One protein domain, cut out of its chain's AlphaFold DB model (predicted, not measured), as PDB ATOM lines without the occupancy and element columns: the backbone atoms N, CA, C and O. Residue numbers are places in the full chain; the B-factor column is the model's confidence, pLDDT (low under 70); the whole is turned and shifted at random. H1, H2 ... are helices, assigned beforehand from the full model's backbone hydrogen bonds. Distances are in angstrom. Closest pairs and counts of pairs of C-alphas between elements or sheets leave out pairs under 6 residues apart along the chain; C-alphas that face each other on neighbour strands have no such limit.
ATOM      1  N   HIS A   2     119.577 113.443  79.168       73.12
ATOM      2  CA  HIS A   2     120.178 114.765  78.893       73.12
ATOM      3  C   HIS A   2     119.169 115.927  78.836       73.12
ATOM      4  O   HIS A   2     119.417 116.981  79.410       73.12
ATOM      5  N   TYR A   3     117.991 115.724  78.237       81.94
ATOM      6  CA  TYR A   3     116.961 116.771  78.168       81.94
ATOM      7  C   TYR A   3     116.476 117.236  79.554       81.94
ATOM      8  O   TYR A   3     116.373 118.429  79.818       81.94
ATOM      9  N   GLU A   4     116.224 116.304  80.477       88.81
ATOM     10  CA  GLU A   4     115.807 116.651  81.840       88.81
ATOM     11  C   GLU A   4     116.935 117.350  82.615       88.81
ATOM     12  O   GLU A   4     116.659 118.264  83.391       88.81
ATOM     13  N   ALA A   5     118.202 117.000  82.362       91.94
ATOM     14  CA  ALA A   5     119.345 117.713  82.931       91.94
ATOM     15  C   ALA A   5     119.404 119.178  82.462       91.94
ATOM     16  O   ALA A   5     119.607 120.064  83.292       91.94
ATOM     17  N   CYS A   6     119.130 119.446  81.178       93.12
ATOM     18  CA  CYS A   6     119.010 120.806  80.647       93.12
ATOM     19  C   CYS A   6     117.924 121.602  81.388       93.12
ATOM     20  O   CYS A   6     118.200 122.661  81.951       93.12
ATOM     21  N   VAL A   7     116.709 121.050  81.503       94.62
ATOM     22  CA  VAL A   7     115.587 121.710  82.200       94.62
ATOM     23  C   VAL A   7     115.925 122.011  83.666       94.62
ATOM     24  O   VAL A   7     115.590 123.080  84.180       94.62
ATOM     25  N   GLN A   8     116.602 121.094  84.363       94.88
ATOM     26  CA  GLN A   8     117.031 121.333  85.745       94.88
ATOM     27  C   GLN A   8     118.137 122.386  85.848       94.88
ATOM     28  O   GLN A   8     118.130 123.168  86.801       94.88
ATOM     29  N   ALA A   9     119.052 122.451  84.880       95.81
ATOM     30  CA  ALA A   9     120.072 123.491  84.827       95.81
ATOM     31  C   ALA A   9     119.437 124.879  84.661       95.81
ATOM     32  O   ALA A   9     119.774 125.785  85.421       95.81
ATOM     33  N   VAL A  10     118.426 125.021  83.792       96.75
ATOM     34  CA  VAL A  10     117.650 126.269  83.661       96.75
ATOM     35  C   VAL A  10     117.037 126.675  85.002       96.75
ATOM     36  O   VAL A  10     117.236 127.796  85.471       96.75
ATOM     37  N   ARG A  11     116.334 125.756  85.676       97.31
ATOM     38  CA  ARG A  11     115.728 126.031  86.992       97.31
ATOM     39  C   ARG A  11     116.770 126.426  88.035       97.31
ATOM     40  O   ARG A  11     116.531 127.336  88.824       97.31
ATOM     41  N   THR A  12     117.916 125.752  88.031       96.44
ATOM     42  CA  THR A  12     119.022 126.011  88.960       96.44
ATOM     43  C   THR A  12     119.638 127.382  88.710       96.44
ATOM     44  O   THR A  12     119.886 128.106  89.668       96.44
ATOM     45  N   TYR A  13     119.831 127.765  87.449       97.25
ATOM     46  CA  TYR A  13     120.335 129.084  87.075       97.25
ATOM     47  C   TYR A  13     119.384 130.185  87.531       97.25
ATOM     48  O   TYR A  13     119.790 131.108  88.232       97.25
ATOM     49  N   TYR A  14     118.092 130.040  87.242       97.00
ATOM     50  CA  TYR A  14     117.086 131.004  87.680       97.00
ATOM     51  C   TYR A  14     117.043 131.130  89.208       97.00
ATOM     52  O   TYR A  14     117.058 132.244  89.729       97.00
ATOM     53  N   ALA A  15     117.076 130.008  89.929       96.25
ATOM     54  CA  ALA A  15     117.023 130.017  91.385       96.25
ATOM     55  C   ALA A  15     118.299 130.585  92.028       96.25
ATOM     56  O   ALA A  15     118.204 131.394  92.944       96.25
ATOM     57  N   LYS A  16     119.484 130.163  91.570       94.81
ATOM     58  CA  LYS A  16     120.768 130.491  92.216       94.81
ATOM     59  C   LYS A  16     121.417 131.772  91.700       94.81
ATOM     60  O   LYS A  16     122.129 132.415  92.459       94.81
ATOM     61  N   LYS A  17     121.234 132.112  90.421       94.69
ATOM     62  CA  LYS A  17     121.875 133.276  89.782       94.69
ATOM     63  C   LYS A  17     120.936 134.461  89.637       94.69
ATOM     64  O   LYS A  17     121.379 135.588  89.793       94.69
ATOM     65  N   LEU A  18     119.651 134.211  89.380       94.81
ATOM     66  CA  LEU A  18     118.643 135.270  89.240       94.81
ATOM     67  C   LEU A  18     117.750 135.433  90.480       94.81
ATOM     68  O   LEU A  18     116.876 136.294  90.482       94.81
ATOM     69  N   GLY A  19     117.911 134.591  91.507       94.50
ATOM     70  CA  GLY A  19     117.133 134.662  92.749       94.50
ATOM     71  C   GLY A  19     115.636 134.356  92.597       94.50
ATOM     72  O   GLY A  19     114.871 134.589  93.530       94.50
ATOM     73  N   ARG A  20     115.192 133.824  91.449       94.81
ATOM     74  CA  ARG A  20     113.775 133.549  91.161       94.81
ATOM     75  C   ARG A  20     113.531 132.077  90.871       94.81
ATOM     76  O   ARG A  20     114.247 131.446  90.099       94.81
ATOM     77  N   LYS A  21     112.479 131.509  91.455       94.56
ATOM     78  CA  LYS A  21     112.066 130.135  91.150       94.56
ATOM     79  C   LYS A  21     111.146 130.145  89.935       94.56
ATOM     80  O   LYS A  21     110.227 130.949  89.864       94.56
ATOM     81  N   ILE A  22     111.390 129.229  89.003       95.75
ATOM     82  CA  ILE A  22     110.512 128.998  87.855       95.75
ATOM     83  C   ILE A  22     109.994 127.566  87.859       95.75
ATOM     84  O   ILE A  22     110.671 126.621  88.293       95.75
ATOM     85  N   GLU A  23     108.779 127.408  87.352       94.88
ATOM     86  CA  GLU A  23     108.170 126.101  87.176       94.88
ATOM     87  C   GLU A  23     108.855 125.304  86.070       94.88
ATOM     88  O   GLU A  23     109.396 125.845  85.102       94.88
ATOM     89  N   LYS A  24     108.773 123.975  86.179       92.50
ATOM     90  CA  LYS A  24     109.340 123.060  85.182       92.50
ATOM     91  C   LYS A  24     108.757 123.301  83.784       92.50
ATOM     92  O   LYS A  24     109.481 123.171  82.804       92.50
ATOM     93  N   LYS A  25     107.472 123.667  83.688       90.38
ATOM     94  CA  LYS A  25     106.800 123.944  82.409       90.38
ATOM     95  C   LYS A  25     107.402 125.163  81.704       90.38
ATOM     96  O   LYS A  25     107.684 125.068  80.517       90.38
ATOM     97  N   ALA A  26     107.675 126.239  82.444       92.19
ATOM     98  CA  ALA A  26     108.352 127.426  81.920       92.19
ATOM     99  C   ALA A  26     109.830 127.152  81.587       92.19
ATOM    100  O   ALA A  26     110.327 127.572  80.551       92.19
ATOM    101  N   ALA A  27     110.532 126.378  82.420       93.69
ATOM    102  CA  ALA A  27     111.934 126.033  82.177       93.69
ATOM    103  C   ALA A  27     112.158 125.224  80.885       93.69
ATOM    104  O   ALA A  27     113.225 125.306  80.289       93.69
ATOM    105  N   ARG A  28     111.158 124.453  80.432       90.75
ATOM    106  CA  ARG A  28     111.224 123.638  79.204       90.75
ATOM    107  C   ARG A  28     111.271 124.447  77.906       90.75
ATOM    108  O   ARG A  28     111.547 123.854  76.868       90.75
ATOM    109  N   THR A  29     110.960 125.741  77.953       89.56
ATOM    110  CA  THR A  29     110.927 126.631  76.780       89.56
ATOM    111  C   THR A  29     112.055 127.660  76.787       89.56
ATOM    112  O   THR A  29     112.057 128.560  75.955       89.56
ATOM    113  N   ILE A  30     112.984 127.570  77.739       92.00
ATOM    114  CA  ILE A  30     114.087 128.516  77.894       92.00
ATOM    115  C   ILE A  30     115.386 127.805  77.526       92.00
ATOM    116  O   ILE A  30     115.705 126.762  78.097       92.00
ATOM    117  N   TRP A  31     116.153 128.419  76.630       91.50
ATOM    118  CA  TRP A  31     117.517 128.018  76.303       91.50
ATOM    119  C   TRP A  31     118.478 129.038  76.906       91.50
ATOM    120  O   TRP A  31     118.349 130.236  76.653       91.50
ATOM    121  N   LEU A  32     119.396 128.581  77.759       94.12
ATOM    122  CA  LEU A  32     120.443 129.445  78.303       94.12
ATOM    123  C   LEU A  32     121.615 129.548  77.320       94.12
ATOM    124  O   LEU A  32     121.807 128.684  76.464       94.12
ATOM    125  N   ALA A  33     122.438 130.581  77.485       95.00
ATOM    126  CA  ALA A  33     123.741 130.625  76.834       95.00
ATOM    127  C   ALA A  33     124.683 129.564  77.434       95.00
ATOM    128  O   ALA A  33     124.544 129.184  78.602       95.00
ATOM    129  N   ALA A  34     125.684 129.129  76.665       95.19
ATOM    130  CA  ALA A  34     126.649 128.125  77.113       95.19
ATOM    131  C   ALA A  34     127.310 128.519  78.447       95.19
ATOM    132  O   ALA A  34     127.320 127.742  79.401       95.19
ATOM    133  N   GLU A  35     127.749 129.773  78.562       96.12
ATOM    134  CA  GLU A  35     128.349 130.327  79.782       96.12
ATOM    135  C   GLU A  35     127.431 130.205  81.004       96.12
ATOM    136  O   GLU A  35     127.874 129.889  82.106       96.12
ATOM    137  N   GLN A  36     126.131 130.424  80.814       96.56
ATOM    138  CA  GLN A  36     125.141 130.337  81.882       96.56
ATOM    139  C   GLN A  36     124.946 128.885  82.332       96.56
ATOM    140  O   GLN A  36     124.870 128.633  83.536       96.56
ATOM    141  N   TYR A  37     124.932 127.922  81.404       96.12
ATOM    142  CA  TYR A  37     124.910 126.497  81.751       96.12
ATOM    143  C   TYR A  37     126.175 126.057  82.496       96.12
ATOM    144  O   TYR A  37     126.089 125.260  83.436       96.12
ATOM    145  N   MET A  38     127.342 126.591  82.131       96.00
ATOM    146  CA  MET A  38     128.610 126.275  82.799       96.00
ATOM    147  C   MET A  38     128.689 126.817  84.232       96.00
ATOM    148  O   MET A  38     129.471 126.316  85.034       96.00
ATOM    149  N   GLN A  39     127.851 127.786  84.607       95.44
ATOM    150  CA  GLN A  39     127.768 128.272  85.988       95.44
ATOM    151  C   GLN A  39     126.947 127.375  86.925       95.44
ATOM    152  O   GLN A  39     126.926 127.607  88.138       95.44
ATOM    153  N   VAL A  40     126.221 126.394  86.385       95.56
ATOM    154  CA  VAL A  40     125.275 125.556  87.138       95.56
ATOM    155  C   VAL A  40     125.513 124.069  86.918       95.56
ATOM    156  O   VAL A  40     124.566 123.286  86.840       95.56
ATOM    157  N   ILE A  41     126.788 123.679  86.866       94.69
ATOM    158  CA  ILE A  41     127.196 122.277  86.749       94.69
ATOM    159  C   ILE A  41     126.568 121.474  87.902       94.69
ATOM    160  O   ILE A  41     126.775 121.807  89.076       94.69
ATOM    161  N   PRO A  42     125.776 120.431  87.604       92.00
ATOM    162  CA  PRO A  42     125.202 119.582  88.635       92.00
ATOM    163  C   PRO A  42     126.293 118.871  89.437       92.00
ATOM    164  O   PRO A  42     127.308 118.468  88.879       92.00
ATOM    165  N   TRP A  43     126.060 118.633  90.731       92.31
ATOM    166  CA  TRP A  43     127.048 117.994  91.614       92.31
ATOM    167  C   TRP A  43     127.538 116.633  91.092       92.31
ATOM    168  O   TRP A  43     128.714 116.315  91.218       92.31
ATOM    169  N   TRP A  44     126.662 115.854  90.449       91.31
ATOM    170  CA  TRP A  44     126.996 114.545  89.878       91.31
ATOM    171  C   TRP A  44     127.866 114.638  88.616       91.31
ATOM    172  O   TRP A  44     128.430 113.636  88.193       91.31
ATOM    173  N   CYS A  45     127.965 115.821  88.008       91.62
ATOM    174  CA  CYS A  45     128.818 116.106  86.854       91.62
ATOM    175  C   CYS A  45     129.999 117.015  87.228       91.62
ATOM    176  O   CYS A  45     130.807 117.355  86.372       91.62
ATOM    177  N   ALA A  46     130.118 117.423  88.496       90.00
ATOM    178  CA  ALA A  46     131.110 118.404  88.925       90.00
ATOM    179  C   ALA A  46     132.553 117.911  88.732       90.00
ATOM    180  O   ALA A  46     133.423 118.705  88.385       90.00
ATOM    181  N   SER A  47     132.796 116.606  88.895       92.25
ATOM    182  CA  SER A  47     134.093 115.968  88.627       92.25
ATOM    183  C   SER A  47     134.372 115.729  87.137       92.25
ATOM    184  O   SER A  47     135.498 115.395  86.785       92.25
ATOM    185  N   HIS A  48     133.373 115.899  86.265       92.25
ATOM    186  CA  HIS A  48     133.434 115.602  84.829       92.25
ATOM    187  C   HIS A  48     132.933 116.803  84.021       92.25
ATOM    188  O   HIS A  48     131.909 116.754  83.332       92.25
ATOM    189  N   ARG A  49     133.636 117.931  84.164       93.69
ATOM    190  CA  ARG A  49     133.266 119.201  83.525       93.69
ATOM    191  C   ARG A  49     133.257 119.113  81.997       93.69
ATOM    192  O   ARG A  49     132.391 119.720  81.379       93.69
ATOM    193  N   ASP A  50     134.177 118.350  81.421       93.62
ATOM    194  CA  ASP A  50     134.263 118.061  79.987       93.62
ATOM    195  C   ASP A  50     132.990 117.375  79.461       93.62
ATOM    196  O   ASP A  50     132.441 117.750  78.427       93.62
ATOM    197  N   CYS A  51     132.450 116.427  80.228       92.00
ATOM    198  CA  CYS A  51     131.188 115.768  79.911       92.00
ATOM    199  C   CYS A  51     130.006 116.748  79.962       92.00
ATOM    200  O   CYS A  51     129.105 116.677  79.124       92.00
ATOM    201  N   TRP A  52     129.994 117.674  80.928       94.44
ATOM    202  CA  TRP A  52     128.971 118.723  80.990       94.44
ATOM    203  C   TRP A  52     129.068 119.675  79.797       94.44
ATOM    204  O   TRP A  52     128.055 119.968  79.167       94.44
ATOM    205  N   GLU A  53     130.280 120.105  79.456       95.19
ATOM    206  CA  GLU A  53     130.557 120.978  78.316       95.19
ATOM    207  C   GLU A  53     130.090 120.359  76.994       95.19
ATOM    208  O   GLU A  53     129.439 121.037  76.201       95.19
ATOM    209  N   TYR A  54     130.299 119.053  76.804       93.88
ATOM    210  CA  TYR A  54     129.760 118.315  75.658       93.88
ATOM    211  C   TYR A  54     128.226 118.368  75.567       93.88
ATOM    212  O   TYR A  54     127.657 118.486  74.480       93.88
ATOM    213  N   PHE A  55     127.514 118.279  76.695       92.88
ATOM    214  CA  PHE A  55     126.058 118.422  76.672       92.88
ATOM    215  C   PHE A  55     125.633 119.853  76.353       92.88
ATOM    216  O   PHE A  55     124.697 120.049  75.579       92.88
ATOM    217  N   VAL A  56     126.331 120.836  76.925       94.81
ATOM    218  CA  VAL A  56     126.062 122.257  76.700       94.81
ATOM    219  C   VAL A  56     126.275 122.634  75.238       94.81
ATOM    220  O   VAL A  56     125.401 123.280  74.666       94.81
ATOM    221  N   SER A  57     127.366 122.189  74.609       94.31
ATOM    222  CA  SER A  57     127.626 122.468  73.193       94.31
ATOM    223  C   SER A  57     126.503 121.934  72.303       94.31
ATOM    224  O   SER A  57     125.976 122.675  71.478       94.31
ATOM    225  N   ARG A  58     126.036 120.704  72.549       91.94
ATOM    226  CA  ARG A  58     124.895 120.125  71.826       91.94
ATOM    227  C   ARG A  58     123.581 120.877  72.072       91.94
ATOM    228  O   ARG A  58     122.779 120.989  71.155       91.94
ATOM    229  N   TRP A  59     123.314 121.367  73.283       92.69
ATOM    230  CA  TRP A  59     122.085 122.134  73.550       92.69
ATOM    231  C   TRP A  59     122.119 123.540  72.952       92.69
ATOM    232  O   TRP A  59     121.063 124.081  72.633       92.69
ATOM    233  N   CYS A  60     123.303 124.137  72.830       93.19
ATOM    234  CA  CYS A  60     123.496 125.465  72.253       93.19
ATOM    235  C   CYS A  60     123.649 125.451  70.723       93.19
ATOM    236  O   CYS A  60     123.630 126.521  70.123       93.19
ATOM    237  N   ASP A  61     123.757 124.276  70.100       93.62
ATOM    238  CA  ASP A  61     123.760 124.116  68.647       93.62
ATOM    239  C   ASP A  61     122.409 124.574  68.038       93.62
ATOM    240  O   ASP A  61     121.355 123.998  68.354       93.62
ATOM    241  N   PRO A  62     122.404 125.601  67.162       92.00
ATOM    242  CA  PRO A  62     121.187 126.117  66.539       92.00
ATOM    243  C   PRO A  62     120.428 125.081  65.696       92.00
ATOM    244  O   PRO A  62     119.193 125.090  65.677       92.00
ATOM    245  N   GLU A  63     121.134 124.186  65.004       92.50
ATOM    246  CA  GLU A  63     120.507 123.163  64.164       92.50
ATOM    247  C   GLU A  63     119.801 122.116  65.031       92.50
ATOM    248  O   GLU A  63     118.648 121.730  64.778       92.50
ATOM    249  N   TRP A  64     120.458 121.728  66.124       88.94
ATOM    250  CA  TRP A  64     119.875 120.844  67.119       88.94
ATOM    251  C   TRP A  64     118.620 121.462  67.757       88.94
ATOM    252  O   TRP A  64     117.585 120.794  67.848       88.94
ATOM    253  N   GLN A  65     118.659 122.746  68.135       89.81
ATOM    254  CA  GLN A  65     117.497 123.448  68.696       89.81
ATOM    255  C   GLN A  65     116.328 123.517  67.708       89.81
ATOM    256  O   GLN A  65     115.186 123.254  68.097       89.81
ATOM    257  N   LYS A  66     116.597 123.809  66.429       90.19
ATOM    258  CA  LYS A  66     115.577 123.830  65.369       90.19
ATOM    259  C   LYS A  66     114.897 122.469  65.227       90.19
ATOM    260  O   LYS A  66     113.667 122.390  65.214       90.19
ATOM    261  N   THR A  67     115.685 121.396  65.179       88.44
ATOM    262  CA  THR A  67     115.172 120.021  65.099       88.44
ATOM    263  C   THR A  67     114.338 119.670  66.330       88.44
ATOM    264  O   THR A  67     113.235 119.126  66.220       88.44
ATOM    265  N   HIS A  68     114.821 120.028  67.520       86.56
ATOM    266  CA  HIS A  68     114.114 119.778  68.769       86.56
ATOM    267  C   HIS A  68     112.780 120.541  68.846       86.56
ATOM    268  O   HIS A  68     111.767 119.967  69.263       86.56
ATOM    269  N   GLU A  69     112.744 121.807  68.419       87.50
ATOM    270  CA  GLU A  69     111.511 122.595  68.381       87.50
ATOM    271  C   GLU A  69     110.532 122.047  67.343       87.50
ATOM    272  O   GLU A  69     109.358 121.881  67.659       87.50
ATOM    273  N   ALA A  70     110.991 121.644  66.156       88.62
ATOM    274  CA  ALA A  70     110.135 120.985  65.169       88.62
ATOM    275  C   ALA A  70     109.489 119.705  65.735       88.62
ATOM    276  O   ALA A  70     108.280 119.496  65.605       88.62
ATOM    277  N   CYS A  71     110.255 118.867  66.442       86.12
ATOM    278  CA  CYS A  71     109.726 117.705  67.164       86.12
ATOM    279  C   CYS A  71     108.725 118.098  68.262       86.12
ATOM    280  O   CYS A  71     107.706 117.432  68.447       86.12
ATOM    281  N   ARG A  72     108.982 119.181  69.003       84.38
ATOM    282  CA  ARG A  72     108.042 119.717  69.997       84.38
ATOM    283  C   ARG A  72     106.740 120.186  69.346       84.38
ATOM    284  O   ARG A  72     105.683 119.809  69.838       84.38
ATOM    285  N   GLN A  73     106.805 120.937  68.252       86.88
ATOM    286  CA  GLN A  73     105.637 121.416  67.512       86.88
ATOM    287  C   GLN A  73     104.809 120.257  66.953       86.88
ATOM    288  O   GLN A  73     103.590 120.264  67.084       86.88
ATOM    289  N   ARG A  74     105.459 119.212  66.421       84.56
ATOM    290  CA  ARG A  74     104.770 117.972  66.022       84.56
ATOM    291  C   ARG A  74     104.034 117.329  67.199       84.56
ATOM    292  O   ARG A  74     102.854 117.033  67.075       84.56
ATOM    293  N   ARG A  75     104.684 117.196  68.363       79.50
ATOM    294  CA  ARG A  75     104.040 116.660  69.580       79.50
ATOM    295  C   ARG A  75     102.885 117.523  70.086       79.50
ATOM    296  O   ARG A  75     101.925 116.973  70.597       79.50
ATOM    297  N   LEU A  76     102.967 118.847  69.962       79.06
ATOM    298  CA  LEU A  76     101.885 119.754  70.367       79.06
ATOM    299  C   LEU A  76     100.655 119.659  69.461       79.06
ATOM    300  O   LEU A  76      99.555 119.947  69.919       79.06
ATOM    301  N   LYS A  77     100.841 119.269  68.197       78.81
ATOM    302  CA  LYS A  77      99.745 119.031  67.253       78.81
ATOM    303  C   LYS A  77      99.041 117.688  67.481       78.81
ATOM    304  O   LYS A  77      97.959 117.497  66.943       78.81
ATOM    305  N   MET A  78      99.632 116.775  68.257       69.62
ATOM    306  CA  MET A  78      99.004 115.496  68.586       69.62
ATOM    307  C   MET A  78      97.981 115.686  69.718       69.62
ATOM    308  O   MET A  78      98.354 116.191  70.782       69.62
TER     309      MET A  78
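This is residues 2 to 78 of the 287 residues of an uncharacterized protein of Eragrostis curvula (weeping love grass) (UniProt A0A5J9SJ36). One long helix, H1, lies in the middle of a small helical body, with the short helices H2 and H3 packed on different sides of it; H4 packs on H3 and runs crosswise to H1. At the one-residue link after H4 the backbone turns a wide corner into H5, a long arm whose residues 70 to 77 stick out of the body together with Met 78. The printed part has 77 residues, with five named helices in the order H1, H2, H3, H4, H5 and no named strand; its class is all helix. The whole is compact, with a radius of gyration of the C-alphas of 12.9 A, and it spans 39 by 27 by 19 A, the arm included.

Start with H1, residues 2 to 17. With its residues 7 to 11 alone it touches H2, residues 24 to 27; the closest C-alphas are those of Val 7 and Ala 27, 5.7 A apart. With its residues 9 to 13 alone it touches H3, residues 34 to 38, closest at the C-alphas of Ala 9 and Tyr 37, 6.5 A apart. H2 and H3 are apart. Next look at H4, residues 49 to 60, which touches H3; the closest C-alphas, those of Ala 34 and Val 56, are 5.9 A apart. H1 and H4 are close but not clearly touching, about perpendicular at 83 degrees, with the C-alphas of His 2 and Phe 55 closest at 7.3 A. H5, residues 62 to 77, touches no helix, but is near H4: the closest C-alphas, of Trp 59 and Gln 65, are 6.8 A apart, and the two run the same way at a steep tilt of 63 degrees. H1 and H5 are apart. In H1, H3, H4 and H5 every O i to N i+4 pair is within hydrogen-bond range; H2 is too short for such a pair, and its one O i to N i+3 pair is within range.

Find C-alpha 2 at (120.178, 114.765, 78.893); from there H1 runs 21.5 A to C-alpha 17. H2 has four residues, Lys 24 to Ala 27, and H3 has five, Ala 34 to Met 38. H4 begins at C-alpha 49, at (133.266, 119.201, 83.525), and runs 16.2 A to Cys 60. H5 runs 22.6 A from Pro 62 to C-alpha 77 at (99.745, 119.031, 67.253).

The C-alphas farthest apart are those of Ser 47 and Lys 77, at 40.6 A. Residues 70 to 78, of which 70 to 77 belong to H5, stand free. The printed part has no cut; the link from H4 to H5 is tight, the other links are short, and none is long. The mean pLDDT of the printed part is 91.6, and one printed residue, Met 78, is under 70.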